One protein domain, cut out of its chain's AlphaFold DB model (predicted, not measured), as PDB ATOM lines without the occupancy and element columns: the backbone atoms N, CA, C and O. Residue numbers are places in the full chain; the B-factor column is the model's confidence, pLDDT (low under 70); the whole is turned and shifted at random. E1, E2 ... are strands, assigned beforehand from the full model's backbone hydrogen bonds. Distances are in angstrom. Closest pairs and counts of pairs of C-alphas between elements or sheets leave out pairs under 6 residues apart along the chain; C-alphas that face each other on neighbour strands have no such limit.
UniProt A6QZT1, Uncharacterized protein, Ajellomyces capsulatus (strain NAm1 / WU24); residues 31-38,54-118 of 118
ATOM      1  N   VAL A  31     -55.715 -55.473 -26.954       52.09
ATOM      2  CA  VAL A  31     -55.697 -55.268 -28.408       52.09
ATOM      3  C   VAL A  31     -54.418 -55.882 -28.964       52.09
ATOM      4  O   VAL A  31     -53.308 -55.399 -28.749       52.09
ATOM      5  N   HIS A  32     -54.587 -56.995 -29.665       43.22
ATOM      6  CA  HIS A  32     -53.501 -57.735 -30.293       43.22
ATOM      7  C   HIS A  32     -53.538 -57.464 -31.798       43.22
ATOM      8  O   HIS A  32     -54.369 -58.040 -32.495       43.22
ATOM      9  N   LEU A  33     -52.692 -56.552 -32.290       47.94
ATOM     10  CA  LEU A  33     -52.460 -56.388 -33.726       47.94
ATOM     11  C   LEU A  33     -51.188 -57.160 -34.103       47.94
ATOM     12  O   LEU A  33     -50.095 -56.820 -33.649       47.94
ATOM     13  N   GLU A  34     -51.328 -58.197 -34.926       36.56
ATOM     14  CA  GLU A  34     -50.216 -58.926 -35.543       36.56
ATOM     15  C   GLU A  34     -50.376 -58.916 -37.067       36.56
ATOM     16  O   GLU A  34     -51.462 -59.176 -37.581       36.56
ATOM     17  N   TYR A  35     -49.284 -58.640 -37.787       45.44
ATOM     18  CA  TYR A  35     -49.135 -58.936 -39.215       45.44
ATOM     19  C   TYR A  35     -47.693 -59.404 -39.471       45.44
ATOM     20  O   TYR A  35     -46.737 -58.724 -39.093       45.44
ATOM     21  N   LEU A  36     -47.543 -60.581 -40.082       40.59
ATOM     22  CA  LEU A  36     -46.282 -61.166 -40.555       40.59
ATOM     23  C   LEU A  36     -46.192 -60.920 -42.070       40.59
ATOM     24  O   LEU A  36     -46.832 -61.626 -42.841       40.59
ATOM     25  N   GLY A  37     -45.430 -59.917 -42.511       35.81
ATOM     26  CA  GLY A  37     -45.215 -59.657 -43.941       35.81
ATOM     27  C   GLY A  37     -44.293 -58.464 -44.188       35.81
ATOM     28  O   GLY A  37     -44.543 -57.379 -43.679       35.81
ATOM     29  N   TYR A  38     -43.194 -58.698 -44.903       46.03
ATOM     30  CA  TYR A  38     -42.068 -57.783 -45.119       46.03
ATOM     31  C   TYR A  38     -42.344 -56.674 -46.150       46.03
ATOM     32  O   TYR A  38     -42.904 -56.954 -47.199       46.03
ATOM     33  N   ALA A  54     -52.482 -49.964 -37.483       78.88
ATOM     34  CA  ALA A  54     -52.309 -48.848 -36.584       78.88
ATOM     35  C   ALA A  54     -53.586 -48.640 -35.767       78.88
ATOM     36  O   ALA A  54     -54.692 -48.945 -36.220       78.88
ATOM     37  N   HIS A  55     -53.436 -48.155 -34.538       84.12
ATOM     38  CA  HIS A  55     -54.566 -47.922 -33.651       84.12
ATOM     39  C   HIS A  55     -54.368 -46.660 -32.821       84.12
ATOM     40  O   HIS A  55     -53.273 -46.396 -32.320       84.12
ATOM     41  N   TYR A  56     -55.458 -45.915 -32.650       86.06
ATOM     42  CA  TYR A  56     -55.531 -44.743 -31.791       86.06
ATOM     43  C   TYR A  56     -56.382 -45.059 -30.566       86.06
ATOM     44  O   TYR A  56     -57.562 -45.380 -30.689       86.06
ATOM     45  N   PHE A  57     -55.792 -44.910 -29.387       86.50
ATOM     46  CA  PHE A  57     -56.505 -44.936 -28.119       86.50
ATOM     47  C   PHE A  57     -56.802 -43.499 -27.683       86.50
ATOM     48  O   PHE A  57     -55.867 -42.692 -27.601       86.50
ATOM     49  N   PRO A  58     -58.073 -43.167 -27.398       89.31
ATOM     50  CA  PRO A  58     -58.439 -41.827 -26.972       89.31
ATOM     51  C   PRO A  58     -57.841 -41.494 -25.594       89.31
ATOM     52  O   PRO A  58     -57.586 -42.406 -24.788       89.31
ATOM     53  N   PRO A  59     -57.644 -40.193 -25.311       90.50
ATOM     54  CA  PRO A  59     -57.236 -39.739 -23.993       90.50
ATOM     55  C   PRO A  59     -58.289 -40.080 -22.937       90.50
ATOM     56  O   PRO A  59     -59.462 -40.294 -23.240       90.50
ATOM     57  N   THR A  60     -57.850 -40.135 -21.685       89.38
ATOM     58  CA  THR A  60     -58.715 -40.311 -20.509       89.38
ATOM     59  C   THR A  60     -58.427 -39.269 -19.455       89.38
ATOM     60  O   THR A  60     -57.365 -38.655 -19.466       89.38
ATOM     61  N   ASP A  61     -59.341 -39.164 -18.496       90.62
ATOM     62  CA  ASP A  61     -59.245 -38.248 -17.357       90.62
ATOM     63  C   ASP A  61     -58.264 -38.715 -16.269       90.62
ATOM     64  O   ASP A  61     -57.969 -37.973 -15.337       90.62
ATOM     65  N   SER A  62     -57.752 -39.945 -16.370       89.88
ATOM     66  CA  SER A  62     -56.771 -40.510 -15.444       89.88
ATOM     67  C   SER A  62     -55.538 -41.053 -16.157       89.88
ATOM     68  O   SER A  62     -55.606 -41.503 -17.310       89.88
ATOM     69  N   ASP A  63     -54.424 -41.038 -15.425       91.81
ATOM     70  CA  ASP A  63     -53.180 -41.683 -15.822       91.81
ATOM     71  C   ASP A  63     -53.381 -43.198 -15.923       91.81
ATOM     72  O   ASP A  63     -54.018 -43.826 -15.070       91.81
ATOM     73  N   ARG A  64     -52.818 -43.808 -16.966       91.94
ATOM     74  CA  ARG A  64     -52.884 -45.257 -17.195       91.94
ATOM     75  C   ARG A  64     -51.519 -45.799 -17.582       91.94
ATOM     76  O   ARG A  64     -50.712 -45.110 -18.196       91.94
ATOM     77  N   THR A  65     -51.265 -47.067 -17.278       92.75
ATOM     78  CA  THR A  65     -50.065 -47.758 -17.765       92.75
ATOM     79  C   THR A  65     -50.413 -48.599 -18.984       92.75
ATOM     80  O   THR A  65     -51.237 -49.517 -18.901       92.75
ATOM     81  N   ILE A  66     -49.752 -48.317 -20.102       91.44
ATOM     82  CA  ILE A  66     -49.794 -49.152 -21.299       91.44
ATOM     83  C   ILE A  66     -48.577 -50.073 -21.318       91.44
ATOM     84  O   ILE A  66     -47.452 -49.649 -21.078       91.44
ATOM     85  N   TYR A  67     -48.797 -51.348 -21.606       90.81
ATOM     86  CA  TYR A  67     -47.730 -52.295 -21.892       90.81
ATOM     87  C   TYR A  67     -47.630 -52.451 -23.398       90.81
ATOM     88  O   TYR A  67     -48.591 -52.869 -24.044       90.81
ATOM     89  N   PHE A  68     -46.465 -52.126 -23.945       90.88
ATOM     90  CA  PHE A  68     -46.222 -52.074 -25.378       90.88
ATOM     91  C   PHE A  68     -45.108 -53.025 -25.802       90.88
ATOM     92  O   PHE A  68     -44.063 -53.101 -25.155       90.88
ATOM     93  N   LYS A  69     -45.336 -53.717 -26.920       88.31
ATOM     94  CA  LYS A  69     -44.301 -54.347 -27.740       88.31
ATOM     95  C   LYS A  69     -44.628 -54.091 -29.212       88.31
ATOM     96  O   LYS A  69     -45.799 -54.130 -29.592       88.31
ATOM     97  N   GLY A  70     -43.636 -53.853 -30.055       87.06
ATOM     98  CA  GLY A  70     -43.856 -53.530 -31.464       87.06
ATOM     99  C   GLY A  70     -42.838 -52.555 -32.022       87.06
ATOM    100  O   GLY A  70     -41.737 -52.441 -31.485       87.06
ATOM    101  N   ARG A  71     -43.198 -51.891 -33.124       85.00
ATOM    102  CA  ARG A  71     -42.315 -50.947 -33.825       85.00
ATOM    103  C   ARG A  71     -42.514 -49.496 -33.424       85.00
ATOM    104  O   ARG A  71     -41.535 -48.772 -33.344       85.00
ATOM    105  N   TYR A  72     -43.755 -49.068 -33.217       88.19
ATOM    106  CA  TYR A  72     -44.049 -47.651 -33.034       88.19
ATOM    107  C   TYR A  72     -45.066 -47.412 -31.918       88.19
ATOM    108  O   TYR A  72     -46.163 -47.981 -31.947       88.19
ATOM    109  N   LEU A  73     -44.711 -46.529 -30.984       91.69
ATOM    110  CA  LEU A  73     -45.573 -46.002 -29.927       91.69
ATOM    111  C   LEU A  73     -45.395 -44.487 -29.836       91.69
ATOM    112  O   LEU A  73     -44.285 -43.991 -29.673       91.69
ATOM    113  N   SER A  74     -46.500 -43.755 -29.853       92.94
ATOM    114  CA  SER A  74     -46.532 -42.325 -29.574       92.94
ATOM    115  C   SER A  74     -47.580 -42.030 -28.510       92.94
ATOM    116  O   SER A  74     -48.738 -42.426 -28.644       92.94
ATOM    117  N   ILE A  75     -47.170 -41.346 -27.446       93.00
ATOM    118  CA  ILE A  75     -48.042 -40.827 -26.393       93.00
ATOM    119  C   ILE A  75     -47.961 -39.306 -26.479       93.00
ATOM    120  O   ILE A  75     -46.938 -38.712 -26.132       93.00
ATOM    121  N   TYR A  76     -49.028 -38.688 -26.973       91.38
ATOM    122  CA  TYR A  76     -49.035 -37.295 -27.412       91.38
ATOM    123  C   TYR A  76     -50.264 -36.552 -26.899       91.38
ATOM    124  O   TYR A  76     -51.386 -37.062 -26.965       91.38
ATOM    125  N   ASN A  77     -50.058 -35.334 -26.413       90.31
ATOM    126  CA  ASN A  77     -51.122 -34.410 -26.063       90.31
ATOM    127  C   ASN A  77     -51.313 -33.417 -27.213       90.31
ATOM    128  O   ASN A  77     -50.391 -32.690 -27.573       90.31
ATOM    129  N   LYS A  78     -52.518 -33.413 -27.791       85.19
ATOM    130  CA  LYS A  78     -52.862 -32.559 -28.935       85.19
ATOM    131  C   LYS A  78     -53.025 -31.091 -28.554       85.19
ATOM    132  O   LYS A  78     -52.776 -30.238 -29.392       85.19
ATOM    133  N   ASP A  79     -53.424 -30.808 -27.319       88.88
ATOM    134  CA  ASP A  79     -53.719 -29.450 -26.862       88.88
ATOM    135  C   ASP A  79     -52.435 -28.678 -26.544       88.88
ATOM    136  O   ASP A  79     -52.352 -27.475 -26.773       88.88
ATOM    137  N   THR A  80     -51.425 -29.376 -26.022       90.62
ATOM    138  CA  THR A  80     -50.120 -28.792 -25.671       90.62
ATOM    139  C   THR A  80     -49.023 -29.091 -26.688       90.62
ATOM    140  O   THR A  80     -47.877 -28.702 -26.481       90.62
ATOM    141  N   GLU A  81     -49.357 -29.830 -27.747       90.12
ATOM    142  CA  GLU A  81     -48.426 -30.359 -28.746       90.12
ATOM    143  C   GLU A  81     -47.223 -31.118 -28.148       90.12
ATOM    144  O   GLU A  81     -46.141 -31.189 -28.734       90.12
ATOM    145  N   HIS A  82     -47.410 -31.722 -26.973       92.00
ATOM    146  CA  HIS A  82     -46.338 -32.344 -26.202       92.00
ATOM    147  C   HIS A  82     -46.310 -33.870 -26.352       92.00
ATOM    148  O   HIS A  82     -47.330 -34.549 -26.209       92.00
ATOM    149  N   TYR A  83     -45.113 -34.430 -26.546       87.50
ATOM    150  CA  TYR A  83     -44.876 -35.874 -26.530       87.50
ATOM    151  C   TYR A  83     -44.394 -36.324 -25.152       87.50
ATOM    152  O   TYR A  83     -43.294 -35.979 -24.731       87.50
ATOM    153  N   ALA A  84     -45.178 -37.163 -24.478       90.44
ATOM    154  CA  ALA A  84     -44.712 -37.849 -23.273       90.44
ATOM    155  C   ALA A  84     -43.805 -39.041 -23.615       90.44
ATOM    156  O   ALA A  84     -42.898 -39.384 -22.862       90.44
ATOM    157  N   THR A  85     -44.053 -39.710 -24.743       91.00
ATOM    158  CA  THR A  85     -43.238 -40.836 -25.214       91.00
ATOM    159  C   THR A  85     -43.320 -40.927 -26.729       91.00
ATOM    160  O   THR A  85     -44.392 -40.755 -27.312       91.00
ATOM    161  N   HIS A  86     -42.188 -41.224 -27.360       91.88
ATOM    162  CA  HIS A  86     -42.098 -41.475 -28.791       91.88
ATOM    163  C   HIS A  86     -41.054 -42.573 -29.024       91.88
ATOM    164  O   HIS A  86     -39.857 -42.307 -29.034       91.88
ATOM    165  N   GLU A  87     -41.517 -43.810 -29.183       89.19
ATOM    166  CA  GLU A  87     -40.672 -44.973 -29.447       89.19
ATOM    167  C   GLU A  87     -40.808 -45.380 -30.910       89.19
ATOM    168  O   GLU A  87     -41.917 -45.613 -31.405       89.19
ATOM    169  N   VAL A  88     -39.666 -45.497 -31.582       88.44
ATOM    170  CA  VAL A  88     -39.559 -46.015 -32.944       88.44
ATOM    171  C   VAL A  88     -38.458 -47.064 -32.953       88.44
ATOM    172  O   VAL A  88     -37.337 -46.815 -32.509       88.44
ATOM    173  N   HIS A  89     -38.784 -48.254 -33.438       83.81
ATOM    174  CA  HIS A  89     -37.858 -49.369 -33.532       83.81
ATOM    175  C   HIS A  89     -37.851 -49.926 -34.955       83.81
ATOM    176  O   HIS A  89     -38.909 -50.242 -35.510       83.81
ATOM    177  N   ASP A  90     -36.653 -50.117 -35.508       79.19
ATOM    178  CA  ASP A  90     -36.456 -50.709 -36.840       79.19
ATOM    179  C   ASP A  90     -37.029 -52.135 -36.916       79.19
ATOM    180  O   ASP A  90     -37.615 -52.557 -37.918       79.19
ATOM    181  N   HIS A  91     -36.926 -52.867 -35.804       79.94
ATOM    182  CA  HIS A  91     -37.476 -54.205 -35.629       79.94
ATOM    183  C   HIS A  91     -38.505 -54.223 -34.491       79.94
ATOM    184  O   HIS A  91     -38.306 -53.560 -33.474       79.94
ATOM    185  N   PRO A  92     -39.609 -54.988 -34.625       78.00
ATOM    186  CA  PRO A  92     -40.626 -55.052 -33.589       78.00
ATOM    187  C   PRO A  92     -40.039 -55.661 -32.317       78.00
ATOM    188  O   PRO A  92     -39.473 -56.756 -32.336       78.00
ATOM    189  N   THR A  93     -40.202 -54.963 -31.199       84.19
ATOM    190  CA  THR A  93     -39.810 -55.498 -29.897       84.19
ATOM    191  C   THR A  93     -40.685 -56.695 -29.529       84.19
ATOM    192  O   THR A  93     -41.882 -56.741 -29.817       84.19
ATOM    193  N   THR A  94     -40.080 -57.697 -28.895       84.94
ATOM    194  CA  THR A  94     -40.762 -58.945 -28.510       84.94
ATOM    195  C   THR A  94     -41.220 -58.946 -27.052       84.94
ATOM    196  O   THR A  94     -42.112 -59.713 -26.687       84.94
ATOM    197  N   VAL A  95     -40.650 -58.062 -26.228       88.12
ATOM    198  CA  VAL A  95     -40.919 -57.944 -24.790       88.12
ATOM    199  C   VAL A  95     -41.835 -56.756 -24.529       88.12
ATOM    200  O   VAL A  95     -41.571 -55.654 -25.002       88.12
ATOM    201  N   TYR A  96     -42.886 -56.978 -23.737       89.06
ATOM    202  CA  TYR A  96     -43.756 -55.903 -23.273       89.06
ATOM    203  C   TYR A  96     -43.024 -55.001 -22.281       89.06
ATOM    204  O   TYR A  96     -42.611 -55.456 -21.212       89.06
ATOM    205  N   LYS A  97     -42.919 -53.717 -22.612       92.56
ATOM    206  CA  LYS A  97     -42.402 -52.677 -21.723       92.56
ATOM    207  C   LYS A  97     -43.547 -51.787 -21.231       92.56
ATOM    208  O   LYS A  97     -44.422 -51.449 -22.031       92.56
ATOM    209  N   PRO A  98     -43.579 -51.435 -19.937       94.44
ATOM    210  CA  PRO A  98     -44.569 -50.511 -19.404       94.44
ATOM    211  C   PRO A  98     -44.213 -49.061 -19.759       94.44
ATOM    212  O   PRO A  98     -43.061 -48.656 -19.627       94.44
ATOM    213  N   PHE A  99     -45.221 -48.279 -20.130       93.56
ATOM    214  CA  PHE A  99     -45.147 -46.835 -20.332       93.56
ATOM    215  C   PHE A  99     -46.319 -46.152 -19.631       93.56
ATOM    216  O   PHE A  99     -47.432 -46.686 -19.585       93.56
ATOM    217  N   THR A 100     -46.074 -44.963 -19.093       94.44
ATOM    218  CA  THR A 100     -47.118 -44.135 -18.486       94.44
ATOM    219  C   THR A 100     -47.780 -43.286 -19.563       94.44
ATOM    220  O   THR A 100     -47.104 -42.566 -20.291       94.44
ATOM    221  N   VAL A 101     -49.106 -43.360 -19.645       93.50
ATOM    222  CA  VAL A 101     -49.959 -42.486 -20.452       93.50
ATOM    223  C   VAL A 101     -50.596 -41.483 -19.494       93.50
ATOM    224  O   VAL A 101     -51.482 -41.888 -18.737       93.50
ATOM    225  N   PRO A 102     -50.149 -40.215 -19.473       93.69
ATOM    226  CA  PRO A 102     -50.755 -39.219 -18.602       93.69
ATOM    227  C   PRO A 102     -52.197 -38.905 -19.025       93.69
ATOM    228  O   PRO A 102     -52.565 -39.063 -20.196       93.69
ATOM    229  N   ALA A 103     -53.005 -38.423 -18.086       92.19
ATOM    230  CA  ALA A 103     -54.350 -37.935 -18.361       92.19
ATOM    231  C   ALA A 103     -54.334 -36.870 -19.475       92.19
ATOM    232  O   ALA A 103     -53.452 -36.012 -19.536       92.19
ATOM    233  N   GLY A 104     -55.297 -36.945 -20.392       91.00
ATOM    234  CA  GLY A 104     -55.378 -36.060 -21.558       91.00
ATOM    235  C   GLY A 104     -54.474 -36.441 -22.740       91.00
ATOM    236  O   GLY A 104     -54.590 -35.835 -23.803       91.00
ATOM    237  N   TYR A 105     -53.611 -37.459 -22.625       92.12
ATOM    238  CA  TYR A 105     -52.741 -37.879 -23.732       92.12
ATOM    239  C   TYR A 105     -53.397 -38.959 -24.593       92.12
ATOM    240  O   TYR A 105     -53.947 -39.945 -24.102       92.12
ATOM    241  N   THR A 106     -53.298 -38.792 -25.908       91.88
ATOM    242  CA  THR A 106     -53.677 -39.803 -26.899       91.88
ATOM    243  C   THR A 106     -52.537 -40.800 -27.057       91.88
ATOM    244  O   THR A 106     -51.368 -40.413 -27.060       91.88
ATOM    245  N   THR A 107     -52.855 -42.081 -27.241       91.06
ATOM    246  CA  THR A 107     -51.849 -43.086 -27.606       91.06
ATOM    247  C   THR A 107     -52.063 -43.564 -29.030       91.06
ATOM    248  O   THR A 107     -53.156 -43.989 -29.391       91.06
ATOM    249  N   TYR A 108     -51.009 -43.525 -29.829       89.00
ATOM    250  CA  TYR A 108     -50.978 -44.039 -31.185       89.00
ATOM    251  C   TYR A 108     -49.941 -45.152 -31.286       89.00
ATOM    252  O   TYR A 108     -48.803 -44.994 -30.848       89.00
ATOM    253  N   VAL A 109     -50.334 -46.290 -31.849       88.81
ATOM    254  CA  VAL A 109     -49.451 -47.444 -32.032       88.81
ATOM    255  C   VAL A 109     -49.520 -47.957 -33.454       88.81
ATOM    256  O   VAL A 109     -50.580 -47.909 -34.078       88.81
ATOM    257  N   ARG A 110     -48.399 -48.479 -33.954       85.94
ATOM    258  CA  ARG A 110     -48.298 -49.042 -35.304       85.94
ATOM    259  C   ARG A 110     -47.375 -50.263 -35.316       85.94
ATOM    260  O   ARG A 110     -46.304 -50.240 -34.707       85.94
ATOM    261  N   VAL A 111     -47.814 -51.336 -35.987       84.44
ATOM    262  CA  VAL A 111     -47.152 -52.663 -36.002       84.44
ATOM    263  C   VAL A 111     -46.756 -53.086 -34.578       84.44
ATOM    264  O   VAL A 111     -45.576 -53.242 -34.247       84.44
ATOM    265  N   ALA A 112     -47.754 -53.167 -33.698       84.62
ATOM    266  CA  ALA A 112     -47.551 -53.349 -32.268       84.62
ATOM    267  C   ALA A 112     -48.718 -54.058 -31.581       84.62
ATOM    268  O   ALA A 112     -49.871 -53.927 -31.985       84.62
ATOM    269  N   SER A 113     -48.416 -54.745 -30.483       84.06
ATOM    270  CA  SER A 113     -49.406 -55.301 -29.563       84.06
ATOM    271  C   SER A 113     -49.377 -54.517 -28.259       84.06
ATOM    272  O   SER A 113     -48.298 -54.252 -27.718       84.06
ATOM    273  N   VAL A 114     -50.556 -54.182 -27.726       88.06
ATOM    274  CA  VAL A 114     -50.659 -53.441 -26.465       88.06
ATOM    275  C   VAL A 114     -51.783 -53.932 -25.564       88.06
ATOM    276  O   VAL A 114     -52.809 -54.453 -26.007       88.06
ATOM    277  N   TYR A 115     -51.612 -53.715 -24.267       86.31
ATOM    278  CA  TYR A 115     -52.702 -53.809 -23.304       86.31
ATOM    279  C   TYR A 115     -52.549 -52.738 -22.228       86.31
ATOM    280  O   TYR A 115     -51.439 -52.322 -21.900       86.31
ATOM    281  N   PHE A 116     -53.673 -52.300 -21.671       86.19
ATOM    282  CA  PHE A 116     -53.678 -51.394 -20.530       86.19
ATOM    283  C   PHE A 116     -53.770 -52.214 -19.252       86.19
ATOM    284  O   PHE A 116     -54.568 -53.152 -19.167       86.19
ATOM    285  N   LYS A 117     -52.949 -51.865 -18.264       84.44
ATOM    286  CA  LYS A 117     -53.135 -52.383 -16.912       84.44
ATOM    287  C   LYS A 117     -54.347 -51.676 -16.307       84.44
ATOM    288  O   LYS A 117     -54.394 -50.449 -16.313       84.44
ATOM    289  N   LEU A 118     -55.327 -52.478 -15.893       70.12
ATOM    290  CA  LEU A 118     -56.525 -52.032 -15.185       70.12
ATOM    291  C   LEU A 118     -56.186 -51.627 -13.750       70.12
ATOM    292  O   LEU A 118     -55.258 -52.249 -13.178       70.12
TER     293      LEU A 118
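AT A GLANCE: This is residues 31 to 38 and 54 to 118 of the 118 residues of an uncharacterized protein of Ajellomyces capsulatus (strain NAm1 / WU24) (UniProt A6QZT1). One strongly twisted sheet is folded double: its two long strands, E2 and E5, run side by side and each folds back on itself, with E3 and E4 along E2 and E1 along E5. The printed part has 73 residues, no named helix and five strands, E1 to E5 in chain order, in a branched antiparallel sheet, class all strand. It is compact, radius of gyration of the C-alphas 11.9 A, spanning 36 by 26 by 16 A.

IN THESE COORDINATES: Find C-alpha 64 at (-52.884, -45.257, -17.195), where E2, residues 64 to 77, begins; it bends by 151 degrees at residue 67. E5, residues 106 to 117, bends by 137 degrees at residue 111 and ends at (-53.135, -52.383, -16.912). E3 is residues 82 to 88, 16.7 A long; E4 is 97 to 101 and E1 54 to 57.

HOW THE PARTS SIT: On one side of E2 look for E3, its hairpin partner (N 75 to O 85, 2.8 A), and E4 (N 66 to O 99, 2.9 A); on the other side is E5 (N 74 to O 108, 2.8 A). E1 is antiparallel to E5 (N 57 to O 107, 2.8 A).

THE WHOLE: Residues 39 to 53 are cut out, leaving 16.0 A between C-alphas 38 and 54. Residues 31 to 38 are under pLDDT 70. No link is long.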